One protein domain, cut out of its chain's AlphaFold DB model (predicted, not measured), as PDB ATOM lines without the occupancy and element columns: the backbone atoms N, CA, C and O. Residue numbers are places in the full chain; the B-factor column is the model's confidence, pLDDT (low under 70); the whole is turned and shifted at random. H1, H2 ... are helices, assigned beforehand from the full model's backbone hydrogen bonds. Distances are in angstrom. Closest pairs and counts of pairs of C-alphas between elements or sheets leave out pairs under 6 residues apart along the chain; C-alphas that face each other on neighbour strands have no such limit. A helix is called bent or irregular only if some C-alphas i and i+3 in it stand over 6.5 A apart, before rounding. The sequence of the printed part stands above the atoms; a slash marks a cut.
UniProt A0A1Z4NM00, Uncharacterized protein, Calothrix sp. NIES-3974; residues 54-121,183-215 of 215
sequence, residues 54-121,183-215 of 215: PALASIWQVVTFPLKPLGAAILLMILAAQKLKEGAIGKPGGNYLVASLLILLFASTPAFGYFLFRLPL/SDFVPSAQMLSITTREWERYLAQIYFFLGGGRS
ATOM      1  N   PRO A  54      32.268 -50.910 -25.093       77.75
ATOM      2  CA  PRO A  54      33.681 -50.576 -24.893       77.75
ATOM      3  C   PRO A  54      34.390 -50.224 -26.209       77.75
ATOM      4  O   PRO A  54      35.308 -49.405 -26.222       77.75
ATOM      5  N   ALA A  55      33.926 -50.776 -27.337       78.00
ATOM      6  CA  ALA A  55      34.436 -50.435 -28.663       78.00
ATOM      7  C   ALA A  55      34.215 -48.951 -29.019       78.00
ATOM      8  O   ALA A  55      35.037 -48.357 -29.718       78.00
ATOM      9  N   LEU A  56      33.151 -48.319 -28.508       77.38
ATOM     10  CA  LEU A  56      32.882 -46.898 -28.746       77.38
ATOM     11  C   LEU A  56      33.867 -45.998 -28.028       77.38
ATOM     12  O   LEU A  56      34.288 -44.996 -28.602       77.38
ATOM     13  N   ALA A  57      34.298 -46.385 -26.826       79.00
ATOM     14  CA  ALA A  57      35.353 -45.676 -26.120       79.00
ATOM     15  C   ALA A  57      36.656 -45.689 -26.938       79.00
ATOM     16  O   ALA A  57      37.307 -44.653 -27.077       79.00
ATOM     17  N   SER A  58      36.999 -46.826 -27.553       81.06
ATOM     18  CA  SER A  58      38.175 -46.931 -28.425       81.06
ATOM     19  C   SER A  58      38.045 -46.083 -29.695       81.06
ATOM     20  O   SER A  58      38.971 -45.345 -30.030       81.06
ATOM     21  N   ILE A  59      36.901 -46.122 -30.389       83.50
ATOM     22  CA  ILE A  59      36.691 -45.303 -31.599       83.50
ATOM     23  C   ILE A  59      36.698 -43.810 -31.240       83.50
ATOM     24  O   ILE A  59      37.328 -43.012 -31.934       83.50
ATOM     25  N   TRP A  60      36.073 -43.428 -30.124       83.56
ATOM     26  CA  TRP A  60      36.086 -42.054 -29.626       83.56
ATOM     27  C   TRP A  60      37.504 -41.559 -29.337       83.56
ATOM     28  O   TRP A  60      37.847 -40.439 -29.710       83.56
ATOM     29  N   GLN A  61      38.360 -42.388 -28.735       84.56
ATOM     30  CA  GLN A  61      39.768 -42.047 -28.501       84.56
ATOM     31  C   GLN A  61      40.537 -41.791 -29.801       84.56
ATOM     32  O   GLN A  61      41.357 -40.873 -29.858       84.56
ATOM     33  N   VAL A  62      40.259 -42.562 -30.855       85.88
ATOM     34  CA  VAL A  62      40.870 -42.358 -32.178       85.88
ATOM     35  C   VAL A  62      40.361 -41.069 -32.824       85.88
ATOM     36  O   VAL A  62      41.155 -40.284 -33.337       85.88
ATOM     37  N   VAL A  63      39.054 -40.799 -32.749       85.19
ATOM     38  CA  VAL A  63      38.446 -39.568 -33.293       85.19
ATOM     39  C   VAL A  63      38.928 -38.321 -32.546       85.19
ATOM     40  O   VAL A  63      39.118 -37.269 -33.151       85.19
ATOM     41  N   THR A  64      39.165 -38.435 -31.239       85.00
ATOM     42  CA  THR A  64      39.636 -37.335 -30.387       85.00
ATOM     43  C   THR A  64      41.149 -37.177 -30.345       85.00
ATOM     44  O   THR A  64      41.629 -36.136 -29.903       85.00
ATOM     45  N   PHE A  65      41.915 -38.151 -30.837       87.69
ATOM     46  CA  PHE A  65      43.366 -38.049 -30.990       87.69
ATOM     47  C   PHE A  65      43.833 -36.709 -31.601       87.69
ATOM     48  O   PHE A  65      44.655 -36.046 -30.964       87.69
ATOM     49  N   PRO A  66      43.301 -36.242 -32.753       84.19
ATOM     50  CA  PRO A  66      43.648 -34.938 -33.330       84.19
ATOM     51  C   PRO A  66      43.310 -33.736 -32.447       84.19
ATOM     52  O   PRO A  66      43.870 -32.666 -32.658       84.19
ATOM     53  N   LEU A  67      42.381 -33.872 -31.499       85.62
ATOM     54  CA  LEU A  67      41.977 -32.783 -30.610       85.62
ATOM     55  C   LEU A  67      42.914 -32.654 -29.405       85.62
ATOM     56  O   LEU A  67      42.870 -31.635 -28.721       85.62
ATOM     57  N   LYS A  68      43.745 -33.663 -29.116       87.50
ATOM     58  CA  LYS A  68      44.733 -33.596 -28.031       87.50
ATOM     59  C   LYS A  68      45.850 -32.625 -28.424       87.50
ATOM     60  O   LYS A  68      46.266 -32.669 -29.579       87.50
ATOM     61  N   PRO A  69      46.407 -31.818 -27.502       86.00
ATOM     62  CA  PRO A  69      47.431 -30.828 -27.849       86.00
ATOM     63  C   PRO A  69      48.620 -31.428 -28.614       86.00
ATOM     64  O   PRO A  69      49.052 -30.899 -29.636       86.00
ATOM     65  N   LEU A  70      49.091 -32.595 -28.169       88.50
ATOM     66  CA  LEU A  70      50.158 -33.338 -28.833       88.50
ATOM     67  C   LEU A  70      49.723 -33.908 -30.196       88.50
ATOM     68  O   LEU A  70      50.444 -33.759 -31.180       88.50
ATOM     69  N   GLY A  71      48.538 -34.519 -30.281       86.25
ATOM     70  CA  GLY A  71      48.016 -35.085 -31.532       86.25
ATOM     71  C   GLY A  71      47.752 -34.021 -32.603       86.25
ATOM     72  O   GLY A  71      48.122 -34.208 -33.763       86.25
ATOM     73  N   ALA A  72      47.200 -32.872 -32.204       89.62
ATOM     74  CA  ALA A  72      46.991 -31.702 -33.051       89.62
ATOM     75  C   ALA A  72      48.314 -31.190 -33.633       89.62
ATOM     76  O   ALA A  72      48.424 -30.974 -34.842       89.62
ATOM     77  N   ALA A  73      49.334 -31.036 -32.782       91.25
ATOM     78  CA  ALA A  73      50.647 -30.578 -33.210       91.25
ATOM     79  C   ALA A  73      51.300 -31.555 -34.196       91.25
ATOM     80  O   ALA A  73      51.797 -31.126 -35.235       91.25
ATOM     81  N   ILE A  74      51.247 -32.863 -33.922       90.69
ATOM     82  CA  ILE A  74      51.796 -33.890 -34.819       90.69
ATOM     83  C   ILE A  74      51.098 -33.864 -36.179       90.69
ATOM     84  O   ILE A  74      51.772 -33.880 -37.207       90.69
ATOM     85  N   LEU A  75      49.768 -33.766 -36.219       90.12
ATOM     86  CA  LEU A  75      49.045 -33.686 -37.489       90.12
ATOM     87  C   LEU A  75      49.386 -32.425 -38.276       90.12
ATOM     88  O   LEU A  75      49.599 -32.504 -39.485       90.12
ATOM     89  N   LEU A  76      49.481 -31.277 -37.610       89.62
ATOM     90  CA  LEU A  76      49.893 -30.036 -38.260       89.62
ATOM     91  C   LEU A  76      51.334 -30.117 -38.779       89.62
ATOM     92  O   LEU A  76      51.595 -29.650 -39.885       89.62
ATOM     93  N   MET A  77      52.245 -30.767 -38.051       91.69
ATOM     94  CA  MET A  77      53.604 -31.031 -38.532       91.69
ATOM     95  C   MET A  77      53.617 -31.976 -39.737       91.69
ATOM     96  O   MET A  77      54.324 -31.707 -40.704       91.69
ATOM     97  N   ILE A  78      52.800 -33.034 -39.740       89.94
ATOM     98  CA  ILE A  78      52.650 -33.931 -40.899       89.94
ATOM     99  C   ILE A  78      52.119 -33.152 -42.112       89.94
ATOM    100  O   ILE A  78      52.647 -33.289 -43.215       89.94
ATOM    101  N   LEU A  79      51.113 -32.292 -41.927       88.81
ATOM    102  CA  LEU A  79      50.568 -31.451 -43.000       88.81
ATOM    103  C   LEU A  79      51.570 -30.394 -43.488       88.81
ATOM    104  O   LEU A  79      51.610 -30.096 -44.682       88.81
ATOM    105  N   ALA A  80      52.396 -29.845 -42.594       89.56
ATOM    106  CA  ALA A  80      53.500 -28.963 -42.959       89.56
ATOM    107  C   ALA A  80      54.558 -29.713 -43.783       89.56
ATOM    108  O   ALA A  80      54.993 -29.214 -44.821       89.56
ATOM    109  N   ALA A  81      54.910 -30.933 -43.368       89.25
ATOM    110  CA  ALA A  81      55.876 -31.789 -44.050       89.25
ATOM    111  C   ALA A  81      55.404 -32.196 -45.456       89.25
ATOM    112  O   ALA A  81      56.195 -32.200 -46.393       89.25
ATOM    113  N   GLN A  82      54.102 -32.432 -45.654       88.38
ATOM    114  CA  GLN A  82      53.526 -32.680 -46.986       88.38
ATOM    115  C   GLN A  82      53.652 -31.483 -47.944       88.38
ATOM    116  O   GLN A  82      53.462 -31.630 -49.152       88.38
ATOM    117  N   LYS A  83      53.938 -30.283 -47.426       86.25
ATOM    118  CA  LYS A  83      54.145 -29.060 -48.212       86.25
ATOM    119  C   LYS A  83      55.623 -28.715 -48.395       86.25
ATOM    120  O   LYS A  83      55.917 -27.638 -48.911       86.25
ATOM    121  N   LEU A  84      56.544 -29.603 -48.013       87.88
ATOM    122  CA  LEU A  84      57.957 -29.448 -48.334       87.88
ATOM    123  C   LEU A  84      58.167 -29.712 -49.832       87.88
ATOM    124  O   LEU A  84      57.912 -30.816 -50.313       87.88
ATOM    125  N   LYS A  85      58.631 -28.708 -50.576       85.88
ATOM    126  CA  LYS A  85      59.031 -28.864 -51.978       85.88
ATOM    127  C   LYS A  85      60.346 -28.124 -52.197       85.88
ATOM    128  O   LYS A  85      60.496 -26.999 -51.735       85.88
ATOM    129  N   GLU A  86      61.294 -28.772 -52.875       79.19
ATOM    130  CA  GLU A  86      62.583 -28.167 -53.261       79.19
ATOM    131  C   GLU A  86      63.378 -27.590 -52.066       79.19
ATOM    132  O   GLU A  86      64.061 -26.580 -52.178       79.19
ATOM    133  N   GLY A  87      63.281 -28.228 -50.892       77.06
ATOM    134  CA  GLY A  87      63.997 -27.808 -49.678       77.06
ATOM    135  C   GLY A  87      63.364 -26.634 -48.919       77.06
ATOM    136  O   GLY A  87      63.846 -26.285 -47.845       77.06
ATOM    137  N   ALA A  88      62.262 -26.067 -49.416       83.12
ATOM    138  CA  ALA A  88      61.496 -25.028 -48.737       83.12
ATOM    139  C   ALA A  88      60.106 -25.530 -48.314       83.12
ATOM    140  O   ALA A  88      59.505 -26.410 -48.939       83.12
ATOM    141  N   ILE A  89      59.560 -24.942 -47.248       85.94
ATOM    142  CA  ILE A  89      58.174 -25.179 -46.839       85.94
ATOM    143  C   ILE A  89      57.266 -24.280 -47.687       85.94
ATOM    144  O   ILE A  89      57.227 -23.062 -47.502       85.94
ATOM    145  N   GLY A  90      56.508 -24.873 -48.610       84.88
ATOM    146  CA  GLY A  90      55.521 -24.157 -49.415       84.88
ATOM    147  C   GLY A  90      54.367 -23.623 -48.562       84.88
ATOM    148  O   GLY A  90      53.985 -24.228 -47.562       84.88
ATOM    149  N   LYS A  91      53.762 -22.493 -48.946       85.50
ATOM    150  CA  LYS A  91      52.576 -21.947 -48.257       85.50
ATOM    151  C   LYS A  91      51.337 -22.814 -48.565       85.50
ATOM    152  O   LYS A  91      51.173 -23.225 -49.712       85.50
ATOM    153  N   PRO A  92      50.453 -23.108 -47.588       86.00
ATOM    154  CA  PRO A  92      50.427 -22.626 -46.200       86.00
ATOM    155  C   PRO A  92      51.184 -23.512 -45.181       86.00
ATOM    156  O   PRO A  92      50.954 -23.383 -43.984       86.00
ATOM    157  N   GLY A  93      52.089 -24.396 -45.608       84.88
ATOM    158  CA  GLY A  93      52.836 -25.314 -44.735       84.88
ATOM    159  C   GLY A  93      53.577 -24.635 -43.580       84.88
ATOM    160  O   GLY A  93      53.576 -25.150 -42.467       84.88
ATOM    161  N   GLY A  94      54.131 -23.439 -43.813       88.50
ATOM    162  CA  GLY A  94      54.798 -22.661 -42.765       88.50
ATOM    163  C   GLY A  94      53.847 -22.279 -41.628       88.50
ATOM    164  O   GLY A  94      54.221 -22.353 -40.461       88.50
ATOM    165  N   ASN A  95      52.588 -21.968 -41.950       92.06
ATOM    166  CA  ASN A  95      51.573 -21.642 -40.950       92.06
ATOM    167  C   ASN A  95      51.227 -22.868 -40.103       92.06
ATOM    168  O   ASN A  95      51.053 -22.732 -38.897       92.06
ATOM    169  N   TYR A  96      51.157 -24.060 -40.705       91.44
ATOM    170  CA  TYR A  96      50.915 -25.296 -39.956       91.44
ATOM    171  C   TYR A  96      52.073 -25.626 -39.017       91.44
ATOM    172  O   TYR A  96      51.835 -25.998 -37.870       91.44
ATOM    173  N   LEU A  97      53.316 -25.416 -39.462       92.19
ATOM    174  CA  LEU A  97      54.493 -25.604 -38.617       92.19
ATOM    175  C   LEU A  97      54.472 -24.646 -37.418       92.19
ATOM    176  O   LEU A  97      54.569 -25.091 -36.276       92.19
ATOM    177  N   VAL A  98      54.273 -23.347 -37.658       92.44
ATOM    178  CA  VAL A  98      54.207 -22.347 -36.579       92.44
ATOM    179  C   VAL A  98      53.034 -22.627 -35.639       92.44
ATOM    180  O   VAL A  98      53.210 -22.594 -34.424       92.44
ATOM    181  N   ALA A  99      51.858 -22.972 -36.171       92.19
ATOM    182  CA  ALA A  99      50.697 -23.328 -35.358       92.19
ATOM    183  C   ALA A  99      50.969 -24.557 -34.478       92.19
ATOM    184  O   ALA A  99      50.632 -24.545 -33.297       92.19
ATOM    185  N   SER A 100      51.624 -25.591 -35.019       91.56
ATOM    186  CA  SER A 100      51.992 -26.786 -34.252       91.56
ATOM    187  C   SER A 100      52.941 -26.463 -33.095       91.56
ATOM    188  O   SER A 100      52.730 -26.924 -31.974       91.56
ATOM    189  N   LEU A 101      53.935 -25.606 -33.346       90.75
ATOM    190  CA  LEU A 101      54.908 -25.182 -32.347       90.75
ATOM    191  C   LEU A 101      54.236 -24.335 -31.266       90.75
ATOM    192  O   LEU A 101      54.476 -24.565 -30.087       90.75
ATOM    193  N   LEU A 102      53.338 -23.421 -31.645       91.75
ATOM    194  CA  LEU A 102      52.554 -22.639 -30.689       91.75
ATOM    195  C   LEU A 102      51.680 -23.534 -29.808       91.75
ATOM    196  O   LEU A 102      51.684 -23.361 -28.593       91.75
ATOM    197  N   ILE A 103      50.979 -24.514 -30.384       88.00
ATOM    198  CA  ILE A 103      50.161 -25.459 -29.610       88.00
ATOM    199  C   ILE A 103      51.024 -26.204 -28.585       88.00
ATOM    200  O   ILE A 103      50.638 -26.287 -27.420       88.00
ATOM    201  N   LEU A 104      52.204 -26.695 -28.983       87.75
ATOM    202  CA  LEU A 104      53.131 -27.355 -28.058       87.75
ATOM    203  C   LEU A 104      53.665 -26.397 -26.995       87.75
ATOM    204  O   LEU A 104      53.742 -26.777 -25.832       87.75
ATOM    205  N   LEU A 105      54.004 -25.164 -27.367       84.75
ATOM    206  CA  LEU A 105      54.527 -24.158 -26.446       84.75
ATOM    207  C   LEU A 105      53.502 -23.817 -25.357       84.75
ATOM    208  O   LEU A 105      53.830 -23.811 -24.171       84.75
ATOM    209  N   PHE A 106      52.245 -23.595 -25.745       83.94
ATOM    210  CA  PHE A 106      51.160 -23.331 -24.802       83.94
ATOM    211  C   PHE A 106      50.810 -24.566 -23.967       83.94
ATOM    212  O   PHE A 106      50.649 -24.460 -22.758       83.94
ATOM    213  N   ALA A 107      50.758 -25.755 -24.566       79.81
ATOM    214  CA  ALA A 107      50.462 -26.977 -23.819       79.81
ATOM    215  C   ALA A 107      51.594 -27.397 -22.859       79.81
ATOM    216  O   ALA A 107      51.344 -28.104 -21.884       79.81
ATOM    217  N   SER A 108      52.828 -26.964 -23.134       78.50
ATOM    218  CA  SER A 108      54.037 -27.280 -22.364       78.50
ATOM    219  C   SER A 108      54.372 -26.230 -21.297       78.50
ATOM    220  O   SER A 108      55.242 -26.470 -20.461       78.50
ATOM    221  N   THR A 109      53.691 -25.076 -21.282       75.56
ATOM    222  CA  THR A 109      53.922 -24.027 -20.278       75.56
ATOM    223  C   THR A 109      53.098 -24.285 -19.007       75.56
ATOM    224  O   THR A 109      51.866 -24.351 -19.077       75.56
ATOM    225  N   PRO A 110      53.741 -24.396 -17.824       58.81
ATOM    226  CA  PRO A 110      53.052 -24.542 -16.537       58.81
ATOM    227  C   PRO A 110      51.960 -23.503 -16.281       58.81
ATOM    228  O   PRO A 110      50.907 -23.848 -15.742       58.81
ATOM    229  N   ALA A 111      52.149 -22.267 -16.753       59.25
ATOM    230  CA  ALA A 111      51.126 -21.222 -16.727       59.25
ATOM    231  C   ALA A 111      49.770 -21.690 -17.296       59.25
ATOM    232  O   ALA A 111      48.735 -21.460 -16.672       59.25
ATOM    233  N   PHE A 112      49.761 -22.406 -18.428       59.03
ATOM    234  CA  PHE A 112      48.527 -22.911 -19.036       59.03
ATOM    235  C   PHE A 112      47.842 -23.964 -18.161       59.03
ATOM    236  O   PHE A 112      46.626 -23.924 -17.978       59.03
ATOM    237  N   GLY A 113      48.604 -24.872 -17.545       53.66
ATOM    238  CA  GLY A 113      48.004 -25.844 -16.637       53.66
ATOM    239  C   GLY A 113      47.503 -25.225 -15.338       53.66
ATOM    240  O   GLY A 113      46.451 -25.640 -14.867       53.66
ATOM    241  N   TYR A 114      48.146 -24.183 -14.801       58.28
ATOM    242  CA  TYR A 114      47.604 -23.447 -13.651       58.28
ATOM    243  C   TYR A 114      46.262 -22.762 -13.965       58.28
ATOM    244  O   TYR A 114      45.392 -22.706 -13.092       58.28
ATOM    245  N   PHE A 115      46.051 -22.297 -15.204       58.56
ATOM    246  CA  PHE A 115      44.735 -21.827 -15.650       58.56
ATOM    247  C   PHE A 115      43.712 -22.965 -15.744       58.56
ATOM    248  O   PHE A 115      42.575 -22.778 -15.313       58.56
ATOM    249  N   LEU A 116      44.105 -24.150 -16.227       54.69
ATOM    250  CA  LEU A 116      43.216 -25.319 -16.260       54.69
ATOM    251  C   LEU A 116      42.855 -25.836 -14.856       54.69
ATOM    252  O   LEU A 116      41.696 -26.171 -14.623       54.69
ATOM    253  N   PHE A 117      43.794 -25.837 -13.903       54.06
ATOM    254  CA  PHE A 117      43.542 -26.206 -12.500       54.06
ATOM    255  C   PHE A 117      42.584 -25.242 -11.786       54.06
ATOM    256  O   PHE A 117      41.904 -25.631 -10.840       54.06
ATOM    257  N   ARG A 118      42.522 -23.980 -12.226       49.72
ATOM    258  CA  ARG A 118      41.606 -22.966 -11.683       49.72
ATOM    259  C   ARG A 118      40.214 -22.991 -12.304       49.72
ATOM    260  O   ARG A 118      39.357 -22.237 -11.841       49.72
ATOM    261  N   LEU A 119      39.962 -23.815 -13.323       49.28
ATOM    262  CA  LEU A 119      38.607 -23.991 -13.830       49.28
ATOM    263  C   LEU A 119      37.777 -24.696 -12.739       49.28
ATOM    264  O   LEU A 119      38.150 -25.790 -12.314       49.28
ATOM    265  N   PRO A 120      36.644 -24.118 -12.291       48.38
ATOM    266  CA  PRO A 120      35.826 -24.662 -11.198       48.38
ATOM    267  C   PRO A 120      35.359 -26.115 -11.395       48.38
ATOM    268  O   PRO A 120      34.921 -26.757 -10.448       48.38
ATOM    269  N   LEU A 121      35.476 -26.655 -12.608       47.09
ATOM    270  CA  LEU A 121      35.074 -28.010 -12.973       47.09
ATOM    271  C   LEU A 121      36.022 -29.101 -12.435       47.09
ATOM    272  O   LEU A 121      35.623 -30.259 -12.367       47.09
ATOM    273  N   SER A 183      60.418 -19.582 -13.981       63.41
ATOM    274  CA  SER A 183      60.568 -21.015 -14.244       63.41
ATOM    275  C   SER A 183      59.266 -21.699 -14.685       63.41
ATOM    276  O   SER A 183      59.334 -22.700 -15.392       63.41
ATOM    277  N   ASP A 184      58.094 -21.135 -14.370       62.88
ATOM    278  CA  ASP A 184      56.777 -21.637 -14.800       62.88
ATOM    279  C   ASP A 184      56.459 -21.303 -16.273       62.88
ATOM    280  O   ASP A 184      55.413 -21.695 -16.795       62.88
ATOM    281  N   PHE A 185      57.352 -20.582 -16.958       66.50
ATOM    282  CA  PHE A 185      57.283 -20.332 -18.401       66.50
ATOM    283  C   PHE A 185      58.259 -21.198 -19.200       66.50
ATOM    284  O   PHE A 185      58.259 -21.137 -20.428       66.50
ATOM    285  N   VAL A 186      59.076 -22.015 -18.528       76.62
ATOM    286  CA  VAL A 186      59.979 -22.946 -19.203       76.62
ATOM    287  C   VAL A 186      59.163 -24.149 -19.688       76.62
ATOM    288  O   VAL A 186      58.535 -24.827 -18.869       76.62
ATOM    289  N   PRO A 187      59.149 -24.438 -21.003       74.75
ATOM    290  CA  PRO A 187      58.460 -25.607 -21.534       74.75
ATOM    291  C   PRO A 187      59.013 -26.896 -20.911       74.75
ATOM    292  O   PRO A 187      60.229 -27.098 -20.888       74.75
ATOM    293  N   SER A 188      58.140 -27.789 -20.437       78.00
ATOM    294  CA  SER A 188      58.550 -29.095 -19.910       78.00
ATOM    295  C   SER A 188      57.677 -30.240 -20.428       78.00
ATOM    296  O   SER A 188      56.453 -30.142 -20.531       78.00
ATOM    297  N   ALA A 189      58.313 -31.379 -20.717       78.81
ATOM    298  CA  ALA A 189      57.618 -32.583 -21.175       78.81
ATOM    299  C   ALA A 189      56.638 -33.133 -20.121       78.81
ATOM    300  O   ALA A 189      55.595 -33.685 -20.471       78.81
ATOM    301  N   GLN A 190      56.941 -32.944 -18.832       73.62
ATOM    302  CA  GLN A 190      56.044 -33.314 -17.738       73.62
ATOM    303  C   GLN A 190      54.762 -32.475 -17.753       73.62
ATOM    304  O   GLN A 190      53.678 -33.008 -17.537       73.62
ATOM    305  N   MET A 191      54.854 -31.176 -18.047       76.56
ATOM    306  CA  MET A 191      53.658 -30.342 -18.114       76.56
ATOM    307  C   MET A 191      52.784 -30.699 -19.313       76.56
ATOM    308  O   MET A 191      51.565 -30.762 -19.184       76.56
ATOM    309  N   LEU A 192      53.406 -31.013 -20.451       79.75
ATOM    310  CA  LEU A 192      52.698 -31.480 -21.640       79.75
ATOM    311  C   LEU A 192      51.901 -32.769 -21.375       79.75
ATOM    312  O   LEU A 192      50.787 -32.922 -21.878       79.75
ATOM    313  N   SER A 193      52.448 -33.705 -20.589       80.12
ATOM    314  CA  SER A 193      51.735 -34.944 -20.251       80.12
ATOM    315  C   SER A 193      50.571 -34.689 -19.294       80.12
ATOM    316  O   SER A 193      49.493 -35.250 -19.490       80.12
ATOM    317  N   ILE A 194      50.746 -33.790 -18.319       76.69
ATOM    318  CA  ILE A 194      49.675 -33.365 -17.410       76.69
ATOM    319  C   ILE A 194      48.548 -32.685 -18.195       76.69
ATOM    320  O   ILE A 194      47.395 -33.093 -18.075       76.69
ATOM    321  N   THR A 195      48.856 -31.701 -19.044       77.56
ATOM    322  CA  THR A 195      47.834 -30.996 -19.837       77.56
ATOM    323  C   THR A 195      47.128 -31.932 -20.811       77.56
ATOM    324  O   THR A 195      45.909 -31.859 -20.947       77.56
ATOM    325  N   THR A 196      47.856 -32.867 -21.428       82.88
ATOM    326  CA  THR A 196      47.258 -33.892 -22.294       82.88
ATOM    327  C   THR A 196      46.314 -34.803 -21.512       82.88
ATOM    328  O   THR A 196      45.201 -35.046 -21.969       82.88
ATOM    329  N   ARG A 197      46.707 -35.258 -20.315       80.88
ATOM    330  CA  ARG A 197      45.872 -36.116 -19.463       80.88
ATOM    331  C   ARG A 197      44.596 -35.414 -19.002       80.88
ATOM    332  O   ARG A 197      43.525 -36.014 -19.036       80.88
ATOM    333  N   GLU A 198      44.691 -34.157 -18.575       78.06
ATOM    334  CA  GLU A 198      43.500 -33.399 -18.173       78.06
ATOM    335  C   GLU A 198      42.588 -33.124 -19.374       78.06
ATOM    336  O   GLU A 198      41.371 -33.280 -19.283       78.06
ATOM    337  N   TRP A 199      43.157 -32.815 -20.540       79.94
ATOM    338  CA  TRP A 199      42.387 -32.669 -21.775       79.94
ATOM    339  C   TRP A 199      41.655 -33.959 -22.169       79.94
ATOM    340  O   TRP A 199      40.479 -33.930 -22.527       79.94
ATOM    341  N   GLU A 200      42.320 -35.109 -22.047       81.81
ATOM    342  CA  GLU A 200      41.706 -36.420 -22.265       81.81
ATOM    343  C   GLU A 200      40.527 -36.674 -21.326       81.81
ATOM    344  O   GLU A 200      39.498 -37.185 -21.771       81.81
ATOM    345  N   ARG A 201      40.638 -36.276 -20.054       81.00
ATOM    346  CA  ARG A 201      39.529 -36.370 -19.095       81.00
ATOM    347  C   ARG A 201      38.337 -35.518 -19.514       81.00
ATOM    348  O   ARG A 201      37.216 -36.017 -19.472       81.00
ATOM    349  N   TYR A 202      38.556 -34.290 -19.988       81.38
ATOM    350  CA  TYR A 202      37.469 -33.454 -20.514       81.38
ATOM    351  C   TYR A 202      36.787 -34.094 -21.729       81.38
ATOM    352  O   TYR A 202      35.559 -34.144 -21.799       81.38
ATOM    353  N   LEU A 203      37.560 -34.640 -22.670       81.00
ATOM    354  CA  LEU A 203      37.001 -35.328 -23.840       81.00
ATOM    355  C   LEU A 203      36.253 -36.613 -23.456       81.00
ATOM    356  O   LEU A 203      35.238 -36.938 -24.074       81.00
ATOM    357  N   ALA A 204      36.715 -37.329 -22.429       81.81
ATOM    358  CA  ALA A 204      36.014 -38.487 -21.877       81.81
ATOM    359  C   ALA A 204      34.710 -38.085 -21.167       81.81
ATOM    360  O   ALA A 204      33.693 -38.758 -21.316       81.81
ATOM    361  N   GLN A 205      34.702 -36.955 -20.457       80.94
ATOM    362  CA  GLN A 205      33.495 -36.408 -19.839       80.94
ATOM    363  C   GLN A 205      32.462 -35.985 -20.891       80.94
ATOM    364  O   GLN A 205      31.274 -36.249 -20.721       80.94
ATOM    365  N   ILE A 206      32.902 -35.375 -21.997       78.88
ATOM    366  CA  ILE A 206      32.023 -35.036 -23.127       78.88
ATOM    367  C   ILE A 206      31.404 -36.303 -23.719       78.88
ATOM    368  O   ILE A 206      30.197 -36.340 -23.933       78.88
ATOM    369  N   TYR A 207      32.201 -37.355 -23.933       77.00
ATOM    370  CA  TYR A 207      31.686 -38.649 -24.388       77.00
ATOM    371  C   TYR A 207      30.625 -39.211 -23.444       77.00
ATOM    372  O   TYR A 207      29.549 -39.608 -23.882       77.00
ATOM    373  N   PHE A 208      30.895 -39.181 -22.141       74.94
ATOM    374  CA  PHE A 208      29.956 -39.655 -21.133       74.94
ATOM    375  C   PHE A 208      28.647 -38.853 -21.123       74.94
ATOM    376  O   PHE A 208      27.561 -39.427 -21.038       74.94
ATOM    377  N   PHE A 209      28.744 -37.529 -21.275       74.94
ATOM    378  CA  PHE A 209      27.585 -36.652 -21.410       74.94
ATOM    379  C   PHE A 209      26.775 -36.964 -22.676       74.94
ATOM    380  O   PHE A 209      25.546 -37.028 -22.609       74.94
ATOM    381  N   LEU A 210      27.445 -37.216 -23.808       72.25
ATOM    382  CA  LEU A 210      26.801 -37.644 -25.058       72.25
ATOM    383  C   LEU A 210      26.096 -39.003 -24.908       72.25
ATOM    384  O   LEU A 210      24.985 -39.169 -25.405       72.25
ATOM    385  N   GLY A 211      26.710 -39.948 -24.192       69.62
ATOM    386  CA  GLY A 211      26.154 -41.280 -23.933       69.62
ATOM    387  C   GLY A 211      25.041 -41.319 -22.882       69.62
ATOM    388  O   GLY A 211      24.413 -42.357 -22.685       69.62
ATOM    389  N   GLY A 212      24.764 -40.208 -22.193       64.06
ATOM    390  CA  GLY A 212      23.700 -40.131 -21.190       64.06
ATOM    391  C   GLY A 212      23.949 -40.963 -19.926       64.06
ATOM    392  O   GLY A 212      23.002 -41.195 -19.165       64.06
ATOM    393  N   GLY A 213      25.190 -41.400 -19.693       58.31
ATOM    394  CA  GLY A 213      25.584 -42.086 -18.469       58.31
ATOM    395  C   GLY A 213      25.448 -41.152 -17.266       58.31
ATOM    396  O   GLY A 213      25.761 -39.965 -17.343       58.31
ATOM    397  N   ARG A 214      24.936 -41.667 -16.149       51.66
ATOM    398  CA  ARG A 214      25.060 -41.035 -14.831       51.66
ATOM    399  C   ARG A 214      26.160 -41.768 -14.080       51.66
ATOM    400  O   ARG A 214      26.233 -42.988 -14.191       51.66
ATOM    401  N   SER A 215      27.023 -41.000 -13.419       44.47
ATOM    402  CA  SER A 215      28.008 -41.480 -12.446       44.47
ATOM    403  C   SER A 215      27.364 -42.378 -11.403       44.47
ATOM    404  O   SER A 215      26.254 -41.985 -10.960       44.47
TER     405      SER A 215
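This is residues 54 to 121 and 183 to 215 of the 215 residues of an uncharacterized protein of Calothrix sp. NIES-3974 (UniProt A0A1Z4NM00). A loose, flat L of helices: the long H5 makes one arm, the helical hairpin of H2 and H3 makes the other, and they meet where the last residues of H3 reach the first part of H5. H1 turns off the beginning of H2 toward H5, and the short H4 packs on the first part of H5. The printed part has 101 residues with five named helices, H1 to H5 in order, and no named strand; the class is all helix. The radius of gyration of the C-alphas is 16.3 A, and the spans are 55 by 38 by 18 A.

H5, residues 189 to 211, is 32.8 A long and ends with C-alpha 211 at (26.154, -41.280, -23.933). H3 is residues 93 to 108, 22.5 A; H2 is residues 69 to 81, 18.3 A; H4 is residues 110 to 117, 10.5 A. H1, residues 54 to 67, is 20.4 A long and begins with C-alpha 54 at (33.681, -50.576, -24.893); it is irregular, but only just, with C-alphas 63 and 66 7.0 A apart.

H5 touches H3, about perpendicular at 86 degrees; their closest C-alphas, of Leu 192 and Ser 108, are 4.5 A apart. H2 and H3, a hairpin, touch at a shallow tilt of 19 degrees, opposite ways, closest at the C-alphas of Ala 80 and Gly 93, 4.1 A. H4 touches H5 at a shallow tilt of 27 degrees, closest at the C-alphas of Pro 110 and Met 191, 6.0 A. H1 and H2 touch only at the corner, closest at the C-alphas of Pro 66 and Ala 72, 4.7 A. H1 is apart from H3. In H2, H3, H4 and H5 every O i to N i+4 pair is within hydrogen-bond range; in H1 8 of 10 are.

The C-alphas of Glu 86 and Arg 214, the two farthest apart, are 55.2 A apart. Residues 122 to 182 are not printed, and C-alphas 121 and 183 are 26.5 A apart across the cut. The link from H2 to H3 is long. The model's pLDDT is under 70 at residues 110 to 121, 183 to 185 and 211 to 215.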